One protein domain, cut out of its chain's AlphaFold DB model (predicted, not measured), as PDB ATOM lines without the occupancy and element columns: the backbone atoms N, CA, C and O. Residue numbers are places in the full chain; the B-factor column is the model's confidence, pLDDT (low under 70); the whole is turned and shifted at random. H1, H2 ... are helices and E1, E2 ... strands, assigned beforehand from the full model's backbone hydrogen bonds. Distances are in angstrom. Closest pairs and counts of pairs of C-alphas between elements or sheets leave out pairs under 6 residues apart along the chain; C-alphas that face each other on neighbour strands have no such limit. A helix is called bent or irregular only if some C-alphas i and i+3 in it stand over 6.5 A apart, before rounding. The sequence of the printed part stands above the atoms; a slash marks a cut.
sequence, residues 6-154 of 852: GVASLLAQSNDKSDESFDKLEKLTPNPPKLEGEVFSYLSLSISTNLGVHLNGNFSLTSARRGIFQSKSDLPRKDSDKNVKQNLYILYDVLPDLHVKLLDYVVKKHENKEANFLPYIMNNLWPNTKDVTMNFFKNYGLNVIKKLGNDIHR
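Overview. This is residues 6 to 154 of the 852 residues of the protein "BTB domain-containing protein" of Rhizophagus irregularis (UniProt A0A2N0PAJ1). One long helix, H1, makes the longest axis of the domain; a small, twisted sheet of four short strands packs on one side of it through E1 and E4, and the shorter helix H3 crosses it on another side. The short helix H2 folds back beside the last part of H1, a long loop of residues 9 to 37 reaches away from the sheet and returns to it, and residues 72 to 79 stick out before H1 begins. The printed part has 149 residues with four named strands and three named helices, in the order E1, E2, E3, E4, H1, H2, H3; the class is mixed, helices and strands, with under half of the residues in named elements. The sheet has the order E1, E4, E2, E3 and is mixed: E4 and E2 are parallel, the other neighbours antiparallel. The whole is compact, with a radius of gyration of the C-alphas of 17.2 A, and spans 54 by 41 by 23 A.

Along the chain. E1 is residues 6 to 8, 6.5 A long, with C-alpha 6 at (175.038, 194.854, 158.306). E2 is residues 38 to 41, 10.2 A, and E3 is residues 44 to 48, 12.4 A. E4 is residues 54 to 57, 10.3 A. H1 is residues 81 to 111 and measures 44.4 A, from C-alpha 81 at (155.929, 181.038, 157.539) to C-alpha 111 at (181.569, 216.324, 166.085). It is neither bent nor irregular, but only just: C-alphas 92 and 95 are 6.5 A apart. H2 is residues 118 to 123, 8.6 A. H3 is residues 135 to 150, 22.5 A, and ends with C-alpha 150 at (162.575, 206.578, 171.220).

Arrangement. E1, an edge strand, is antiparallel to E4 at 170 degrees, with N 6 and O 56 at 2.8 A and N 8 and O 54 at 3.0 A, within hydrogen-bond range. E4 is parallel to E2 at 20 degrees; N 40 and O 55 are 2.8 A apart. E2 and E3 form a hairpin, antiparallel at 162 degrees, with N 39 and O 47 at 2.9 A; E3 is the other edge strand. From edge to edge the strands' lines turn by 45 degrees. H1 is on one face of this sheet, making two layers, a helix on a sheet, at a height over the sheet of 7.2 A. H1 lies over E1 and, only just, over E4, on which 3 of its C-alphas fall. It runs slantwise to the strands, at 41 degrees to E1 on the local plane. The closest C-alphas of E1 and H1 are those of Val 7 and His 99, 5.8 A apart. With residues 103 to 110 alone, H1 touches H2, and the two form a helical hairpin at a shallow tilt of 28 degrees, opposite ways; their closest C-alphas are those of Leu 103 and Ile 121, 7.2 A. With residues 91 to 100 alone, H1 touches H3 at a steep tilt of 50 degrees, the same way; their closest C-alphas are those of Pro 96 and Val 144, 4.6 A. H2 and H3 are apart, and neither is on the sheet. Every O i to N i+4 pair is within hydrogen-bond range in H2 and H3, and 24 of 27 are in H1.

Size, cuts and confidence. The two C-alphas farthest apart are those of Arg 77 and Lys 113, 54.8 A. The printed part has no cut. The links E1 to E2, E4 to H1 and H2 to H3 are long, with 29, 23 and 11 residues. Residues 72 to 79 stand free; the body without them spans 48 by 40 by 23 A. The mean pLDDT of the printed part is 74.2, and 53 residues are under 70, among them residues 13 to 34 and 61 to 82.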
ATOM      1  N   GLY A   6     174.164 193.696 158.376       92.00
ATOM      2  CA  GLY A   6     175.038 194.854 158.306       92.00
ATOM      3  C   GLY A   6     174.332 195.970 157.552       92.00
ATOM      4  O   GLY A   6     173.575 195.705 156.619       92.00
ATOM      5  N   VAL A   7     174.590 197.203 157.970       93.38
ATOM      6  CA  VAL A   7     174.196 198.414 157.251       93.38
ATOM      7  C   VAL A   7     175.480 199.166 156.946       93.38
ATOM      8  O   VAL A   7     176.332 199.304 157.824       93.38
ATOM      9  N   ALA A   8     175.648 199.587 155.701       90.75
ATOM     10  CA  ALA A   8     176.853 200.273 155.261       90.75
ATOM     11  C   ALA A   8     176.489 201.485 154.412       90.75
ATOM     12  O   ALA A   8     175.528 201.447 153.646       90.75
ATOM     13  N   SER A   9     177.292 202.538 154.522       88.06
ATOM     14  CA  SER A   9     177.225 203.666 153.605       88.06
ATOM     15  C   SER A   9     178.616 204.158 153.226       88.06
ATOM     16  O   SER A   9     179.606 203.841 153.891       88.06
ATOM     17  N   LEU A  10     178.686 204.877 152.114       81.81
ATOM     18  CA  LEU A  10     179.929 205.341 151.514       81.81
ATOM     19  C   LEU A  10     180.322 206.701 152.101       81.81
ATOM     20  O   LEU A  10     179.631 207.683 151.865       81.81
ATOM     21  N   LEU A  11     181.444 206.765 152.825       75.06
ATOM     22  CA  LEU A  11     181.957 208.009 153.433       75.06
ATOM     23  C   LEU A  11     183.158 208.619 152.693       75.06
ATOM     24  O   LEU A  11     183.469 209.791 152.885       75.06
ATOM     25  N   ALA A  12     183.844 207.833 151.862       71.69
ATOM     26  CA  ALA A  12     184.968 208.267 151.039       71.69
ATOM     27  C   ALA A  12     185.174 207.278 149.882       71.69
ATOM     28  O   ALA A  12     184.888 206.089 150.022       71.69
ATOM     29  N   GLN A  13     185.684 207.761 148.750       68.06
ATOM     30  CA  GLN A  13     185.982 206.951 147.570       68.06
ATOM     31  C   GLN A  13     187.315 207.408 146.965       68.06
ATOM     32  O   GLN A  13     187.517 208.603 146.771       68.06
ATOM     33  N   SER A  14     188.200 206.461 146.643       62.25
ATOM     34  CA  SER A  14     189.413 206.714 145.857       62.25
ATOM     35  C   SER A  14     189.224 206.212 144.426       62.25
ATOM     36  O   SER A  14     188.612 205.167 144.201       62.25
ATOM     37  N   ASN A  15     189.761 206.953 143.456       59.03
ATOM     38  CA  ASN A  15     189.818 206.526 142.055       59.03
ATOM     39  C   ASN A  15     191.023 205.612 141.769       59.03
ATOM     40  O   ASN A  15     191.124 205.059 140.671       59.03
ATOM     41  N   ASP A  16     191.929 205.461 142.737       58.72
ATOM     42  CA  ASP A  16     193.158 204.691 142.596       58.72
ATOM     43  C   ASP A  16     192.898 203.220 142.955       58.72
ATOM     44  O   ASP A  16     192.550 202.892 144.087       58.72
ATOM     45  N   LYS A  17     193.019 202.318 141.973       57.44
ATOM     46  CA  LYS A  17     192.690 200.881 142.112       57.44
ATOM     47  C   LYS A  17     193.836 200.035 142.689       57.44
ATOM     48  O   LYS A  17     193.813 198.815 142.551       57.44
ATOM     49  N   SER A  18     194.869 200.660 143.249       57.56
ATOM     50  CA  SER A  18     196.018 199.960 143.825       57.56
ATOM     51  C   SER A  18     195.677 199.408 145.218       57.56
ATOM     52  O   SER A  18     195.024 200.073 146.022       57.56
ATOM     53  N   ASP A  19     196.122 198.183 145.518       52.06
ATOM     54  CA  ASP A  19     195.874 197.506 146.806       52.06
ATOM     55  C   ASP A  19     196.521 198.231 148.012       52.06
ATOM     56  O   ASP A  19     196.156 197.982 149.157       52.06
ATOM     57  N   GLU A  20     197.423 199.191 147.768       50.09
ATOM     58  CA  GLU A  20     198.022 200.079 148.781       50.09
ATOM     59  C   GLU A  20     197.113 201.269 149.177       50.09
ATOM     60  O   GLU A  20     197.511 202.142 149.949       50.09
ATOM     61  N   SER A  21     195.882 201.337 148.652       48.72
ATOM     62  CA  SER A  21     194.954 202.466 148.844       48.72
ATOM     63  C   SER A  21     194.230 202.503 150.194       48.72
ATOM     64  O   SER A  21     193.701 203.553 150.556       48.72
ATOM     65  N   PHE A  22     194.224 201.416 150.975       46.22
ATOM     66  CA  PHE A  22     193.562 201.405 152.288       46.22
ATOM     67  C   PHE A  22     194.276 202.293 153.321       46.22
ATOM     68  O   PHE A  22     193.604 202.948 154.117       46.22
ATOM     69  N   ASP A  23     195.607 202.392 153.247       47.25
ATOM     70  CA  ASP A  23     196.415 203.285 154.093       47.25
ATOM     71  C   ASP A  23     196.483 204.726 153.538       47.25
ATOM     72  O   ASP A  23     196.893 205.652 154.235       47.25
ATOM     73  N   LYS A  24     196.024 204.929 152.292       46.91
ATOM     74  CA  LYS A  24     195.897 206.221 151.594       46.91
ATOM     75  C   LYS A  24     194.433 206.638 151.402       46.91
ATOM     76  O   LYS A  24     194.084 207.230 150.380       46.91
ATOM     77  N   LEU A  25     193.555 206.373 152.374       48.25
ATOM     78  CA  LEU A  25     192.264 207.072 152.454       48.25
ATOM     79  C   LEU A  25     192.514 208.540 152.859       48.25
ATOM     80  O   LEU A  25     192.247 208.974 153.980       48.25
ATOM     81  N   GLU A  26     193.095 209.313 151.943       50.59
ATOM     82  CA  GLU A  26     193.346 210.737 152.116       50.59
ATOM     83  C   GLU A  26     192.012 211.497 152.073       50.59
ATOM     84  O   GLU A  26     191.494 211.839 151.016       50.59
ATOM     85  N   LYS A  27     191.511 211.783 153.280       55.88
ATOM     86  CA  LYS A  27     190.441 212.730 153.635       55.88
ATOM     87  C   LYS A  27     189.014 212.275 153.304       55.88
ATOM     88  O   LYS A  27     188.602 212.149 152.156       55.88
ATOM     89  N   LEU A  28     188.230 212.107 154.371       59.31
ATOM     90  CA  LEU A  28     186.772 212.019 154.321       59.31
ATOM     91  C   LEU A  28     186.211 213.192 153.504       59.31
ATOM     92  O   LEU A  28     186.613 214.341 153.709       59.31
ATOM     93  N   THR A  29     185.297 212.920 152.572       59.56
ATOM     94  CA  THR A  29     184.700 213.976 151.750       59.56
ATOM     95  C   THR A  29     183.468 214.555 152.460       59.56
ATOM     96  O   THR A  29     182.638 213.791 152.949       59.56
ATOM     97  N   PRO A  30     183.292 215.892 152.517       54.72
ATOM     98  CA  PRO A  30     182.130 216.521 153.166       54.72
ATOM     99  C   PRO A  30     180.777 216.107 152.558       54.72
ATOM    100  O   PRO A  30     179.753 216.137 153.223       54.72
ATOM    101  N   ASN A  31     180.772 215.691 151.290       59.16
ATOM    102  CA  ASN A  31     179.598 215.182 150.586       59.16
ATOM    103  C   ASN A  31     180.013 213.976 149.735       59.16
ATOM    104  O   ASN A  31     180.414 214.158 148.581       59.16
ATOM    105  N   PRO A  32     179.973 212.749 150.278       65.19
ATOM    106  CA  PRO A  32     180.217 211.565 149.470       65.19
ATOM    107  C   PRO A  32     179.124 211.427 148.388       65.19
ATOM    108  O   PRO A  32     178.001 211.917 148.567       65.19
ATOM    109  N   PRO A  33     179.443 210.806 147.237       66.31
ATOM    110  CA  PRO A  33     178.516 210.706 146.115       66.31
ATOM    111  C   PRO A  33     177.215 209.995 146.514       66.31
ATOM    112  O   PRO A  33     177.209 209.131 147.393       66.31
ATOM    113  N   LYS A  34     176.100 210.368 145.863       67.06
ATOM    114  CA  LYS A  34     174.781 209.768 146.117       67.06
ATOM    115  C   LYS A  34     174.868 208.257 145.879       67.06
ATOM    116  O   LYS A  34     175.128 207.819 144.762       67.06
ATOM    117  N   LEU A  35     174.659 207.487 146.943       74.69
ATOM    118  CA  LEU A  35     174.639 206.030 146.912       74.69
ATOM    119  C   LEU A  35     173.220 205.552 146.605       74.69
ATOM    120  O   LEU A  35     172.285 205.904 147.324       74.69
ATOM    121  N   GLU A  36     173.059 204.727 145.573       79.94
ATOM    122  CA  GLU A  36     171.837 203.944 145.389       79.94
ATOM    123  C   GLU A  36     171.960 202.660 146.210       79.94
ATOM    124  O   GLU A  36     172.699 201.736 145.871       79.94
ATOM    125  N   GLY A  37     171.284 202.633 147.355       83.56
ATOM    126  CA  GLY A  37     171.352 201.532 148.299       83.56
ATOM    127  C   GLY A  37     170.794 200.246 147.718       83.56
ATOM    128  O   GLY A  37     169.734 200.218 147.092       83.56
ATOM    129  N   GLU A  38     171.458 199.147 148.030       86.88
ATOM    130  CA  GLU A  38     171.094 197.802 147.593       86.88
ATOM    131  C   GLU A  38     171.001 196.865 148.793       86.88
ATOM    132  O   GLU A  38     171.728 197.034 149.776       86.88
ATOM    133  N   VAL A  39     170.133 195.857 148.705       86.06
ATOM    134  CA  VAL A  39     170.067 194.774 149.686       86.06
ATOM    135  C   VAL A  39     170.773 193.523 149.170       86.06
ATOM    136  O   VAL A  39     170.484 193.030 148.078       86.06
ATOM    137  N   PHE A  40     171.674 192.987 149.988       84.00
ATOM    138  CA  PHE A  40     172.493 191.816 149.708       84.00
ATOM    139  C   PHE A  40     172.116 190.631 150.605       84.00
ATOM    140  O   PHE A  40     171.699 190.777 151.758       84.00
ATOM    141  N   SER A  41     172.301 189.431 150.057       79.19
ATOM    142  CA  SER A  41     172.336 188.167 150.794       79.19
ATOM    143  C   SER A  41     173.370 187.250 150.140       79.19
ATOM    144  O   SER A  41     173.668 187.392 148.957       79.19
ATOM    145  N   TYR A  42     173.900 186.287 150.897       67.69
ATOM    146  CA  TYR A  42     175.063 185.448 150.561       67.69
ATOM    147  C   TYR A  42     175.005 184.728 149.189       67.69
ATOM    148  O   TYR A  42     176.034 184.264 148.710       67.69
ATOM    149  N   LEU A  43     173.832 184.602 148.546       65.19
ATOM    150  CA  LEU A  43     173.646 183.839 147.296       65.19
ATOM    151  C   LEU A  43     172.626 184.433 146.299       65.19
ATOM    152  O   LEU A  43     172.310 183.774 145.304       65.19
ATOM    153  N   SER A  44     172.067 185.619 146.552       64.06
ATOM    154  CA  SER A  44     171.093 186.263 145.653       64.06
ATOM    155  C   SER A  44     171.698 187.465 144.943       64.06
ATOM    156  O   SER A  44     172.592 188.113 145.479       64.06
ATOM    157  N   LEU A  45     171.164 187.794 143.765       67.38
ATOM    158  CA  LEU A  45     171.410 189.100 143.151       67.38
ATOM    159  C   LEU A  45     170.954 190.206 144.109       67.38
ATOM    160  O   LEU A  45     169.973 190.020 144.843       67.38
ATOM    161  N   SER A  46     171.682 191.321 144.115       74.94
ATOM    162  CA  SER A  46     171.288 192.492 144.882       74.94
ATOM    163  C   SER A  46     169.978 193.063 144.341       74.94
ATOM    164  O   SER A  46     169.627 192.889 143.171       74.94
ATOM    165  N   ILE A  47     169.202 193.682 145.227       79.94
ATOM    166  CA  ILE A  47     167.965 194.375 144.861       79.94
ATOM    167  C   ILE A  47     168.153 195.835 145.238       79.94
ATOM    168  O   ILE A  47     168.471 196.123 146.393       79.94
ATOM    169  N   SER A  48     167.933 196.744 144.290       82.31
ATOM    170  CA  SER A  48     167.935 198.171 144.598       82.31
ATOM    171  C   SER A  48     166.815 198.500 145.588       82.31
ATOM    172  O   SER A  48     165.665 198.078 145.436       82.31
ATOM    173  N   THR A  49     167.183 199.222 146.639       82.06
ATOM    174  CA  THR A  49     166.296 199.658 147.724       82.06
ATOM    175  C   THR A  49     165.933 201.134 147.615       82.06
ATOM    176  O   THR A  49     164.972 201.556 148.254       82.06
ATOM    177  N   ASN A  50     166.693 201.910 146.827       81.50
ATOM    178  CA  ASN A  50     166.651 203.378 146.760       81.50
ATOM    179  C   ASN A  50     166.869 204.092 148.112       81.50
ATOM    180  O   ASN A  50     166.575 205.281 148.253       81.50
ATOM    181  N   LEU A  51     167.400 203.383 149.111       85.50
ATOM    182  CA  LEU A  51     167.875 203.959 150.369       85.50
ATOM    183  C   LEU A  51     169.273 204.553 150.166       85.50
ATOM    184  O   LEU A  51     169.996 204.116 149.279       85.50
ATOM    185  N   GLY A  52     169.720 205.474 151.018       84.94
ATOM    186  CA  GLY A  52     171.120 205.931 150.996       84.94
ATOM    187  C   GLY A  52     172.099 205.011 151.729       84.94
ATOM    188  O   GLY A  52     173.192 205.437 152.099       84.94
ATOM    189  N   VAL A  53     171.707 203.757 151.978       89.69
ATOM    190  CA  VAL A  53     172.525 202.742 152.649       89.69
ATOM    191  C   VAL A  53     172.375 201.387 151.968       89.69
ATOM    192  O   VAL A  53     171.297 201.027 151.493       89.69
ATOM    193  N   HIS A  54     173.445 200.600 151.974       91.25
ATOM    194  CA  HIS A  54     173.377 199.183 151.653       91.25
ATOM    195  C   HIS A  54     172.915 198.383 152.865       91.25
ATOM    196  O   HIS A  54     173.363 198.609 153.993       91.25
ATOM    197  N   LEU A  55     172.060 197.401 152.611       90.50
ATOM    198  CA  LEU A  55     171.554 196.471 153.608       90.50
ATOM    199  C   LEU A  55     172.123 195.084 153.324       90.50
ATOM    200  O   LEU A  55     172.109 194.619 152.193       90.50
ATOM    201  N   ASN A  56     172.589 194.373 154.339       90.62
ATOM    202  CA  ASN A  56     173.016 192.986 154.201       90.62
ATOM    203  C   ASN A  56     172.418 192.160 155.332       90.62
ATOM    204  O   ASN A  56     172.409 192.595 156.479       90.62
ATOM    205  N   GLY A  57     171.953 190.955 155.035       87.00
ATOM    206  CA  GLY A  57     171.366 190.081 156.042       87.00
ATOM    207  C   GLY A  57     171.490 188.618 155.664       87.00
ATOM    208  O   GLY A  57     171.545 188.265 154.485       87.00
ATOM    209  N   ASN A  58     171.484 187.737 156.665       85.62
ATOM    210  CA  ASN A  58     171.378 186.294 156.439       85.62
ATOM    211  C   ASN A  58     169.940 185.877 156.082       85.62
ATOM    212  O   ASN A  58     169.354 185.011 156.733       85.62
ATOM    213  N   PHE A  59     169.380 186.511 155.049       83.50
ATOM    214  CA  PHE A  59     168.024 186.274 154.581       83.50
ATOM    215  C   PHE A  59     167.882 184.875 153.979       83.50
ATOM    216  O   PHE A  59     168.673 184.457 153.129       83.50
ATOM    217  N   SER A  60     166.823 184.178 154.374       75.56
ATOM    218  CA  SER A  60     166.407 182.907 153.794       75.56
ATOM    219  C   SER A  60     165.910 183.123 152.366       75.56
ATOM    220  O   SER A  60     164.998 183.918 152.137       75.56
ATOM    221  N   LEU A  61     166.502 182.411 151.407       69.44
ATOM    222  CA  LEU A  61     166.170 182.517 149.986       69.44
ATOM    223  C   LEU A  61     165.135 181.470 149.568       69.44
ATOM    224  O   LEU A  61     165.098 180.358 150.095       69.44
ATOM    225  N   THR A  62     164.321 181.809 148.572       60.38
ATOM    226  CA  THR A  62     163.440 180.839 147.913       60.38
ATOM    227  C   THR A  62     164.230 179.958 146.943       60.38
ATOM    228  O   THR A  62     165.272 180.358 146.420       60.38
ATOM    229  N   SER A  63     163.728 178.751 146.666       54.91
ATOM    230  CA  SER A  63     164.364 177.763 145.777       54.91
ATOM    231  C   SER A  63     164.646 178.288 144.361       54.91
ATOM    232  O   SER A  63     165.583 177.827 143.716       54.91
ATOM    233  N   ALA A  64     163.894 179.291 143.897       52.62
ATOM    234  CA  ALA A  64     164.096 179.935 142.600       52.62
ATOM    235  C   ALA A  64     165.224 180.991 142.585       52.62
ATOM    236  O   ALA A  64     165.565 181.467 141.507       52.62
ATOM    237  N   ARG A  65     165.781 181.395 143.741       54.75
ATOM    238  CA  ARG A  65     166.765 182.497 143.890       54.75
ATOM    239  C   ARG A  65     166.343 183.840 143.255       54.75
ATOM    240  O   ARG A  65     167.178 184.720 143.080       54.75
ATOM    241  N   ARG A  66     165.057 184.025 142.926       51.56
ATOM    242  CA  ARG A  66     164.526 185.178 142.161       51.56
ATOM    243  C   ARG A  66     164.231 186.436 142.997       51.56
ATOM    244  O   ARG A  66     163.555 187.331 142.511       51.56
ATOM    245  N   GLY A  67     164.723 186.520 144.231       55.69
ATOM    246  CA  GLY A  67     164.605 187.719 145.068       55.69
ATOM    247  C   GLY A  67     164.428 187.409 146.556       55.69
ATOM    248  O   GLY A  67     163.903 186.355 146.919       55.69
ATOM    249  N   ILE A  68     164.891 188.331 147.406       60.75
ATOM    250  CA  ILE A  68     164.861 188.244 148.878       60.75
ATOM    251  C   ILE A  68     163.429 188.438 149.422       60.75
ATOM    252  O   ILE A  68     163.035 187.769 150.378       60.75
ATOM    253  N   PHE A  69     162.629 189.294 148.773       62.59
ATOM    254  CA  PHE A  69     161.240 189.594 149.128       62.59
ATOM    255  C   PHE A  69     160.355 189.434 147.878       62.59
ATOM    256  O   PHE A  69     160.546 190.142 146.893       62.59
ATOM    257  N   GLN A  70     159.429 188.468 147.868       55.53
ATOM    258  CA  GLN A  70     158.503 188.250 146.742       55.53
ATOM    259  C   GLN A  70     157.291 189.193 146.848       55.53
ATOM    260  O   GLN A  70     156.845 189.518 147.949       55.53
ATOM    261  N   SER A  71     156.770 189.654 145.706       49.41
ATOM    262  CA  SER A  71     155.589 190.523 145.634       49.41
ATOM    263  C   SER A  71     154.335 189.833 146.196       49.41
ATOM    264  O   SER A  71     154.256 188.610 146.293       49.41
ATOM    265  N   LYS A  72     153.333 190.642 146.567       45.91
ATOM    266  CA  LYS A  72     152.107 190.248 147.291       45.91
ATOM    267  C   LYS A  72     151.244 189.138 146.647       45.91
ATOM    268  O   LYS A  72     150.258 188.759 147.270       45.91
ATOM    269  N   SER A  73     151.542 188.622 145.451       43.84
ATOM    270  CA  SER A  73     150.606 187.771 144.695       43.84
ATOM    271  C   SER A  73     150.879 186.263 144.676       43.84
ATOM    272  O   SER A  73     149.958 185.541 144.319       43.84
ATOM    273  N   ASP A  74     152.036 185.750 145.110       42.19
ATOM    274  CA  ASP A  74     152.318 184.300 145.039       42.19
ATOM    275  C   ASP A  74     152.773 183.703 146.379       42.19
ATOM    276  O   ASP A  74     153.912 183.272 146.552       42.19
ATOM    277  N   LEU A  75     151.850 183.615 147.338       40.38
ATOM    278  CA  LEU A  75     152.005 182.739 148.504       40.38
ATOM    279  C   LEU A  75     151.167 181.460 148.328       40.38
ATOM    280  O   LEU A  75     149.983 181.462 148.673       40.38
ATOM    281  N   PRO A  76     151.748 180.314 147.917       37.16
ATOM    282  CA  PRO A  76     151.173 179.019 148.229       37.16
ATOM    283  C   PRO A  76     151.740 178.486 149.555       37.16
ATOM    284  O   PRO A  76     152.900 178.109 149.662       37.16
ATOM    285  N   ARG A  77     150.837 178.427 150.539       45.22
ATOM    286  CA  ARG A  77     150.625 177.367 151.547       45.22
ATOM    287  C   ARG A  77     151.792 176.880 152.441       45.22
ATOM    288  O   ARG A  77     152.698 176.168 152.033       45.22
ATOM    289  N   LYS A  78     151.551 177.094 153.741       44.12
ATOM    290  CA  LYS A  78     151.780 176.235 154.928       44.12
ATOM    291  C   LYS A  78     153.192 175.815 155.373       44.12
ATOM    292  O   LYS A  78     153.302 175.544 156.561       44.12
ATOM    293  N   ASP A  79     154.245 175.905 154.559       44.97
ATOM    294  CA  ASP A  79     155.635 175.659 155.026       44.97
ATOM    295  C   ASP A  79     156.551 176.906 154.992       44.97
ATOM    296  O   ASP A  79     157.684 176.876 155.473       44.97
ATOM    297  N   SER A  80     156.062 178.046 154.483       53.91
ATOM    298  CA  SER A  80     156.843 179.276 154.242       53.91
ATOM    299  C   SER A  80     156.889 180.288 155.402       53.91
ATOM    300  O   SER A  80     157.560 181.314 155.302       53.91
ATOM    301  N   ASP A  81     156.227 180.014 156.527       61.03
ATOM    302  CA  ASP A  81     155.929 181.038 157.539       61.03
ATOM    303  C   ASP A  81     157.140 181.410 158.428       61.03
ATOM    304  O   ASP A  81     157.361 182.578 158.742       61.03
ATOM    305  N   LYS A  82     158.001 180.446 158.793       65.38
ATOM    306  CA  LYS A  82     159.170 180.715 159.663       65.38
ATOM    307  C   LYS A  82     160.264 181.531 158.971       65.38
ATOM    308  O   LYS A  82     160.825 182.434 159.583       65.38
ATOM    309  N   ASN A  83     160.548 181.234 157.703       70.19
ATOM    310  CA  ASN A  83     161.609 181.902 156.944       70.19
ATOM    311  C   ASN A  83     161.229 183.344 156.590       70.19
ATOM    312  O   ASN A  83     162.060 184.240 156.703       70.19
ATOM    313  N   VAL A  84     159.964 183.583 156.224       73.12
ATOM    314  CA  VAL A  84     159.451 184.939 155.978       73.12
ATOM    315  C   VAL A  84     159.467 185.754 157.269       73.12
ATOM    316  O   VAL A  84     160.002 186.857 157.273       73.12
ATOM    317  N   LYS A  85     158.981 185.195 158.389       76.44
ATOM    318  CA  LYS A  85     159.056 185.850 159.708       76.44
ATOM    319  C   LYS A  85     160.491 186.190 160.110       76.44
ATOM    320  O   LYS A  85     160.734 187.284 160.603       76.44
ATOM    321  N   GLN A  86     161.445 185.295 159.860       79.56
ATOM    322  CA  GLN A  86     162.859 185.548 160.138       79.56
ATOM    323  C   GLN A  86     163.436 186.673 159.265       79.56
ATOM    324  O   GLN A  86     164.150 187.526 159.786       79.56
ATOM    325  N   ASN A  87     163.119 186.706 157.967       84.12
ATOM    326  CA  ASN A  87     163.565 187.779 157.073       84.12
ATOM    327  C   ASN A  87     162.963 189.131 157.468       84.12
ATOM    328  O   ASN A  87     163.670 190.135 157.458       84.12
ATOM    329  N   LEU A  88     161.679 189.151 157.840       84.31
ATOM    330  CA  LEU A  88     161.011 190.355 158.332       84.31
ATOM    331  C   LEU A  88     161.599 190.820 159.664       84.31
ATOM    332  O   LEU A  88     161.824 192.008 159.810       84.31
ATOM    333  N   TYR A  89     161.927 189.911 160.585       86.88
ATOM    334  CA  TYR A  89     162.602 190.259 161.842       86.88
ATOM    335  C   TYR A  89     163.996 190.861 161.604       86.88
ATOM    336  O   TYR A  89     164.367 191.868 162.202       86.88
ATOM    337  N   ILE A  90     164.781 190.287 160.683       88.88
ATOM    338  CA  ILE A  90     166.070 190.882 160.295       88.88
ATOM    339  C   ILE A  90     165.845 192.289 159.734       88.88
ATOM    340  O   ILE A  90     166.533 193.221 160.141       88.88
ATOM    341  N   LEU A  91     164.876 192.449 158.829       88.56
ATOM    342  CA  LEU A  91     164.605 193.724 158.179       88.56
ATOM    343  C   LEU A  91     164.031 194.772 159.136       88.56
ATOM    344  O   LEU A  91     164.406 195.919 159.011       88.56
ATOM    345  N   TYR A  92     163.137 194.431 160.057       89.62
ATOM    346  CA  TYR A  92     162.373 195.409 160.841       89.62
ATOM    347  C   TYR A  92     162.866 195.617 162.266       89.62
ATOM    348  O   TYR A  92     162.549 196.653 162.845       89.62
ATOM    349  N   ASP A  93     163.665 194.699 162.801       89.19
ATOM    350  CA  ASP A  93     164.184 194.798 164.163       89.19
ATOM    351  C   ASP A  93     165.710 194.935 164.163       89.19
ATOM    352  O   ASP A  93     166.241 195.866 164.759       89.19
ATOM    353  N   VAL A  94     166.421 194.061 163.436       92.56
ATOM    354  CA  VAL A  94     167.897 194.007 163.476       92.56
ATOM    355  C   VAL A  94     168.553 195.109 162.646       92.56
ATOM    356  O   VAL A  94     169.438 195.805 163.137       92.56
ATOM    357  N   LEU A  95     168.177 195.252 161.372       93.31
ATOM    358  CA  LEU A  95     168.787 196.251 160.491       93.31
ATOM    359  C   LEU A  95     168.512 197.693 160.938       93.31
ATOM    360  O   LEU A  95     169.442 198.494 160.854       93.31
ATOM    361  N   PRO A  96     167.321 198.043 161.465       93.12
ATOM    362  CA  PRO A  96     167.077 199.388 161.959       93.12
ATOM    363  C   PRO A  96     168.010 199.795 163.100       93.12
ATOM    364  O   PRO A  96     168.566 200.886 163.045       93.12
ATOM    365  N   ASP A  97     168.283 198.901 164.058       91.81
ATOM    366  CA  ASP A  97     169.270 199.152 165.126       91.81
ATOM    367  C   ASP A  97     170.674 199.422 164.574       91.81
ATOM    368  O   ASP A  97     171.427 200.241 165.099       91.81
ATOM    369  N   LEU A  98     171.060 198.710 163.515       93.88
ATOM    370  CA  LEU A  98     172.363 198.894 162.879       93.88
ATOM    371  C   LEU A  98     172.432 200.196 162.078       93.88
ATOM    372  O   LEU A  98     173.490 200.817 162.034       93.88
ATOM    373  N   HIS A  99     171.322 200.622 161.476       92.94
ATOM    374  CA  HIS A  99     171.235 201.903 160.781       92.94
ATOM    375  C   HIS A  99     171.356 203.072 161.760       92.94
ATOM    376  O   HIS A  99     172.122 203.998 161.517       92.94
ATOM    377  N   VAL A 100     170.676 202.989 162.903       92.00
ATOM    378  CA  VAL A 100     170.806 203.965 163.992       92.00
ATOM    379  C   VAL A 100     172.265 204.075 164.446       92.00
ATOM    380  O   VAL A 100     172.834 205.160 164.431       92.00
ATOM    381  N   LYS A 101     172.929 202.941 164.706       91.88
ATOM    382  CA  LYS A 101     174.359 202.924 165.072       91.88
ATOM    383  C   LYS A 101     175.273 203.519 164.003       91.88
ATOM    384  O   LYS A 101     176.308 204.091 164.337       91.88
ATOM    385  N   LEU A 102     174.935 203.341 162.726       91.81
ATOM    386  CA  LEU A 102     175.666 203.968 161.629       91.81
ATOM    387  C   LEU A 102     175.496 205.493 161.669       91.81
ATOM    388  O   LEU A 102     176.491 206.199 161.539       91.81
ATOM    389  N   LEU A 103     174.275 205.991 161.881       90.38
ATOM    390  CA  LEU A 103     174.002 207.424 162.022       90.38
ATOM    391  C   LEU A 103     174.776 208.028 163.201       90.38
ATOM    392  O   LEU A 103     175.492 209.006 162.996       90.38
ATOM    393  N   ASP A 104     174.737 207.398 164.379       90.38
ATOM    394  CA  ASP A 104     175.502 207.842 165.557       90.38
ATOM    395  C   ASP A 104     177.006 207.908 165.278       90.38
ATOM    396  O   ASP A 104     177.700 208.841 165.685       90.38
ATOM    397  N   TYR A 105     177.534 206.911 164.561       89.75
ATOM    398  CA  TYR A 105     178.940 206.890 164.178       89.75
ATOM    399  C   TYR A 105     179.299 208.071 163.268       89.75
ATOM    400  O   TYR A 105     180.332 208.706 163.478       89.75
ATOM    401  N   VAL A 106     178.458 208.390 162.279       87.31
ATOM    402  CA  VAL A 106     178.693 209.515 161.358       87.31
ATOM    403  C   VAL A 106     178.553 210.862 162.076       87.31
ATOM    404  O   VAL A 106     179.388 211.740 161.861       87.31
ATOM    405  N   VAL A 107     177.578 211.009 162.979       88.81
ATOM    406  CA  VAL A 107     177.442 212.195 163.847       88.81
ATOM    407  C   VAL A 107     178.704 212.393 164.687       88.81
ATOM    408  O   VAL A 107     179.313 213.457 164.636       88.81
ATOM    409  N   LYS A 108     179.185 211.346 165.365       88.00
ATOM    410  CA  LYS A 108     180.415 211.413 166.169       88.00
ATOM    411  C   LYS A 108     181.640 211.822 165.343       88.00
ATOM    412  O   LYS A 108     182.521 212.531 165.823       88.00
ATOM    413  N   LYS A 109     181.711 211.374 164.088       85.62
ATOM    414  CA  LYS A 109     182.771 211.768 163.149       85.62
ATOM    415  C   LYS A 109     182.682 213.241 162.744       85.62
ATOM    416  O   LYS A 109     183.722 213.884 162.609       85.62
ATOM    417  N   HIS A 110     181.469 213.775 162.594       84.31
ATOM    418  CA  HIS A 110     181.240 215.205 162.390       84.31
ATOM    419  C   HIS A 110     181.664 216.024 163.621       84.31
ATOM    420  O   HIS A 110     182.424 216.978 163.480       84.31
ATOM    421  N   GLU A 111     181.239 215.629 164.826       84.88
ATOM    422  CA  GLU A 111     181.569 216.324 166.085       84.88
ATOM    423  C   GLU A 111     183.082 216.370 166.355       84.88
ATOM    424  O   GLU A 111     183.608 217.383 166.813       84.88
ATOM    425  N   ASN A 112     183.815 215.318 165.977       84.31
ATOM    426  CA  ASN A 112     185.280 215.280 166.026       84.31
ATOM    427  C   ASN A 112     185.970 216.187 164.983       84.31
ATOM    428  O   ASN A 112     187.197 216.159 164.869       84.31
ATOM    429  N   LYS A 113     185.207 216.964 164.200       78.12
ATOM    430  CA  LYS A 113     185.682 217.851 163.124       78.12
ATOM    431  C   LYS A 113     186.511 217.128 162.053       78.12
ATOM    432  O   LYS A 113     187.355 217.741 161.406       78.12
ATOM    433  N   GLU A 114     186.266 215.830 161.838       74.31
ATOM    434  CA  GLU A 114     186.993 215.047 160.827       74.31
ATOM    435  C   GLU A 114     186.547 215.410 159.393       74.31
ATOM    436  O   GLU A 114     187.378 215.451 158.487       74.31
ATOM    437  N   ALA A 115     185.253 215.704 159.188       71.69
ATOM    438  CA  ALA A 115     184.683 216.295 157.968       71.69
ATOM    439  C   ALA A 115     183.258 216.838 158.221       71.69
ATOM    440  O   ALA A 115     182.565 216.395 159.138       71.69
ATOM    441  N   ASN A 116     182.783 217.769 157.381       77.50
ATOM    442  CA  ASN A 116     181.414 218.287 157.476       77.50
ATOM    443  C   ASN A 116     180.403 217.325 156.832       77.50
ATOM    444  O   ASN A 116     180.058 217.485 155.669       77.50
ATOM    445  N   PHE A 117     179.902 216.359 157.604       78.25
ATOM    446  CA  PHE A 117     178.865 215.418 157.156       78.25
ATOM    447  C   PHE A 117     177.419 215.916 157.282       78.25
ATOM    448  O   PHE A 117     176.498 215.143 157.025       78.25
ATOM    449  N   LEU A 118     177.173 217.168 157.681       77.38
ATOM    450  CA  LEU A 118     175.819 217.626 158.002       77.38
ATOM    451  C   LEU A 118     174.824 217.468 156.828       77.38
ATOM    452  O   LEU A 118     173.768 216.860 157.033       77.38
ATOM    453  N   PRO A 119     175.145 217.893 155.585       72.69
ATOM    454  CA  PRO A 119     174.236 217.697 154.454       72.69
ATOM    455  C   PRO A 119     174.029 216.212 154.130       72.69
ATOM    456  O   PRO A 119     172.948 215.805 153.710       72.69
ATOM    457  N   TYR A 120     175.056 215.391 154.353       75.81
ATOM    458  CA  TYR A 120     175.024 213.960 154.089       75.81
ATOM    459  C   TYR A 120     174.135 213.194 155.082       75.81
ATOM    460  O   TYR A 120     173.306 212.385 154.661       75.81
ATOM    461  N   ILE A 121     174.243 213.487 156.383       79.19
ATOM    462  CA  ILE A 121     173.385 212.901 157.425       79.19
ATOM    463  C   ILE A 121     171.928 213.294 157.165       79.19
ATOM    464  O   ILE A 121     171.049 212.433 157.152       79.19
ATOM    465  N   MET A 122     171.678 214.581 156.905       74.00
ATOM    466  CA  MET A 122     170.320 215.098 156.750       74.00
ATOM    467  C   MET A 122     169.636 214.606 155.476       74.00
ATOM    468  O   MET A 122     168.442 214.317 155.521       74.00
ATOM    469  N   ASN A 123     170.349 214.487 154.354       72.81
ATOM    470  CA  ASN A 123     169.709 214.242 153.056       72.81
ATOM    471  C   ASN A 123     169.901 212.823 152.526       72.81
ATOM    472  O   ASN A 123     168.986 212.286 151.903       72.81
ATOM    473  N   ASN A 124     171.051 212.198 152.780       78.44
ATOM    474  CA  ASN A 124     171.376 210.911 152.168       78.44
ATOM    475  C   ASN A 124     171.133 209.748 153.130       78.44
ATOM    476  O   ASN A 124     170.670 208.701 152.697       78.44
ATOM    477  N   LEU A 125     171.407 209.916 154.425       83.44
ATOM    478  CA  LEU A 125     171.245 208.840 155.411       83.44
ATOM    479  C   LEU A 125     169.857 208.795 156.062       83.44
ATOM    480  O   LEU A 125     169.593 207.907 156.872       83.44
ATOM    481  N   TRP A 126     168.946 209.706 155.703       86.88
ATOM    482  CA  TRP A 126     167.572 209.624 156.184       86.88
ATOM    483  C   TRP A 126     166.926 208.313 155.694       86.88
ATOM    484  O   TRP A 126     166.951 208.013 154.496       86.88
ATOM    485  N   PRO A 127     166.340 207.498 156.587       81.06
ATOM    486  CA  PRO A 127     166.070 206.085 156.315       81.06
ATOM    487  C   PRO A 127     164.845 205.823 155.425       81.06
ATOM    488  O   PRO A 127     164.461 204.669 155.245       81.06
ATOM    489  N   ASN A 128     164.226 206.865 154.870       73.94
ATOM    490  CA  ASN A 128     163.073 206.761 153.986       73.94
ATOM    491  C   ASN A 128     163.060 207.930 152.988       73.94
ATOM    492  O   ASN A 128     162.740 209.062 153.352       73.94
ATOM    493  N   THR A 129     163.434 207.662 151.737       67.31
ATOM    494  CA  THR A 129     163.480 208.667 150.665       67.31
ATOM    495  C   THR A 129     162.212 208.592 149.807       67.31
ATOM    496  O   THR A 129     161.570 207.544 149.714       67.31
ATOM    497  N   LYS A 130     161.864 209.694 149.127       65.00
ATOM    498  CA  LYS A 130     160.751 209.750 148.150       65.00
ATOM    499  C   LYS A 130     160.855 208.674 147.054       65.00
ATOM    500  O   LYS A 130     159.841 208.290 146.477       65.00
ATOM    501  N   ASP A 131     162.065 208.174 146.805       67.25
ATOM    502  CA  ASP A 131     162.387 207.209 145.754       67.25
ATOM    503  C   ASP A 131     162.129 205.744 146.176       67.25
ATOM    504  O   ASP A 131     162.171 204.835 145.338       67.25
ATOM    505  N   VAL A 132     161.835 205.472 147.457       72.44
ATOM    506  CA  VAL A 132     161.542 204.118 147.955       72.44
ATOM    507  C   VAL A 132     160.127 203.693 147.560       72.44
ATOM    508  O   VAL A 132     159.130 204.082 148.165       72.44
ATOM    509  N   THR A 133     160.025 202.820 146.559       65.94
ATOM    510  CA  THR A 133     158.733 202.373 146.006       65.94
ATOM    511  C   THR A 133     158.200 201.083 146.635       65.94
ATOM    512  O   THR A 133     156.994 200.829 146.618       65.94
ATOM    513  N   MET A 134     159.067 200.244 147.216       75.69
ATOM    514  CA  MET A 134     158.646 198.985 147.837       75.69
ATOM    515  C   MET A 134     158.209 199.186 149.292       75.69
ATOM    516  O   MET A 134     158.984 199.631 150.138       75.69
ATOM    517  N   ASN A 135     156.993 198.734 149.620       78.31
ATOM    518  CA  ASN A 135     156.406 198.875 150.960       78.31
ATOM    519  C   ASN A 135     157.259 198.255 152.086       78.31
ATOM    520  O   ASN A 135     157.195 198.716 153.221       78.31
ATOM    521  N   PHE A 136     158.047 197.212 151.794       80.31
ATOM    522  CA  PHE A 136     158.956 196.613 152.776       80.31
ATOM    523  C   PHE A 136     160.049 197.597 153.209       80.31
ATOM    524  O   PHE A 136     160.304 197.744 154.398       80.31
ATOM    525  N   PHE A 137     160.656 198.324 152.271       85.19
ATOM    526  CA  PHE A 137     161.697 199.301 152.597       85.19
ATOM    527  C   PHE A 137     161.117 200.597 153.180       85.19
ATOM    528  O   PHE A 137     161.744 201.191 154.051       85.19
ATOM    529  N   LYS A 138     159.881 200.973 152.814       85.19
ATOM    530  CA  LYS A 138     159.153 202.057 153.502       85.19
ATOM    531  C   LYS A 138     158.961 201.738 154.992       85.19
ATOM    532  O   LYS A 138     159.292 202.551 155.849       85.19
ATOM    533  N   ASN A 139     158.487 200.529 155.304       86.06
ATOM    534  CA  ASN A 139     158.293 200.076 156.686       86.06
ATOM    535  C   ASN A 139     159.618 199.954 157.454       86.06
ATOM    536  O   ASN A 139     159.674 200.304 158.628       86.06
ATOM    537  N   TYR A 140     160.684 199.487 156.792       90.00
ATOM    538  CA  TYR A 140     162.040 199.520 157.344       90.00
ATOM    539  C   TYR A 140     162.422 200.938 157.769       90.00
ATOM    540  O   TYR A 140     162.811 201.143 158.916       90.00
ATOM    541  N   GLY A 141     162.244 201.910 156.873       90.12
ATOM    542  CA  GLY A 141     162.552 203.308 157.138       90.12
ATOM    543  C   GLY A 141     161.782 203.879 158.324       90.12
ATOM    544  O   GLY A 141     162.385 204.475 159.211       90.12
ATOM    545  N   LEU A 142     160.472 203.619 158.400       89.00
ATOM    546  CA  LEU A 142     159.651 204.020 159.548       89.00
ATOM    547  C   LEU A 142     160.153 203.399 160.859       89.00
ATOM    548  O   LEU A 142     160.220 204.096 161.866       89.00
ATOM    549  N   ASN A 143     160.568 202.129 160.861       89.88
ATOM    550  CA  ASN A 143     161.127 201.490 162.059       89.88
ATOM    551  C   ASN A 143     162.487 202.068 162.470       89.88
ATOM    552  O   ASN A 143     162.779 202.128 163.664       89.88
ATOM    553  N   VAL A 144     163.305 202.523 161.516       92.00
ATOM    554  CA  VAL A 144     164.531 203.274 161.830       92.00
ATOM    555  C   VAL A 144     164.160 204.596 162.505       92.00
ATOM    556  O   VAL A 144     164.682 204.879 163.574       92.00
ATOM    557  N   ILE A 145     163.219 205.367 161.946       90.50
ATOM    558  CA  ILE A 145     162.770 206.653 162.519       90.50
ATOM    559  C   ILE A 145     162.188 206.463 163.926       90.50
ATOM    560  O   ILE A 145     162.498 207.240 164.826       90.50
ATOM    561  N   LYS A 146     161.405 205.400 164.147       88.75
ATOM    562  CA  LYS A 146     160.880 205.045 165.476       88.75
ATOM    563  C   LYS A 146     161.995 204.842 166.499       88.75
ATOM    564  O   LYS A 146     161.943 205.419 167.581       88.75
ATOM    565  N   LYS A 147     163.021 204.063 166.147       88.69
ATOM    566  CA  LYS A 147     164.180 203.826 167.025       88.69
ATOM    567  C   LYS A 147     165.007 205.093 167.244       88.69
ATOM    568  O   LYS A 147     165.390 205.365 168.372       88.69
ATOM    569  N   LEU A 148     165.213 205.899 166.200       88.12
ATOM    570  CA  LEU A 148     165.883 207.200 166.304       88.12
ATOM    571  C   LEU A 148     165.168 208.145 167.277       88.12
ATOM    572  O   LEU A 148     165.830 208.896 167.984       88.12
ATOM    573  N   GLY A 149     163.833 208.116 167.298       82.56
ATOM    574  CA  GLY A 149     163.041 208.933 168.209       82.56
ATOM    575  C   GLY A 149     163.050 208.424 169.648       82.56
ATOM    576  O   GLY A 149     163.284 209.215 170.549       82.56
ATOM    577  N   ASN A 150     162.790 207.132 169.872       78.75
ATOM    578  CA  ASN A 150     162.575 206.578 171.220       78.75
ATOM    579  C   ASN A 150     163.855 206.436 172.060       78.75
ATOM    580  O   ASN A 150     163.783 206.390 173.289       78.75
ATOM    581  N   ASP A 151     165.014 206.359 171.414       69.94
ATOM    582  CA  ASP A 151     166.310 206.259 172.078       69.94
ATOM    583  C   ASP A 151     166.967 207.648 172.259       69.94
ATOM    584  O   ASP A 151     166.526 208.661 171.724       69.94
ATOM    585  N   ILE A 152     168.072 207.717 173.009       77.31
ATOM    586  CA  ILE A 152     168.771 208.966 173.393       77.31
ATOM    587  C   ILE A 152     169.654 209.531 172.252       77.31
ATOM    588  O   ILE A 152     170.659 210.202 172.503       77.31
ATOM    589  N   HIS A 153     169.328 209.224 170.996       86.56
ATOM    590  CA  HIS A 153     170.186 209.534 169.850       86.56
ATOM    591  C   HIS A 153     170.078 211.003 169.460       86.56
ATOM    592  O   HIS A 153     168.989 211.575 169.389       86.56
ATOM    593  N   ARG A 154     171.229 211.617 169.192       89.25
ATOM    594  CA  ARG A 154     171.347 213.027 168.816       89.25
ATOM    595  C   ARG A 154     171.671 213.116 167.338       89.25
ATOM    596  O   ARG A 154     172.820 212.979 166.945       89.25
TER     597      ARG A 154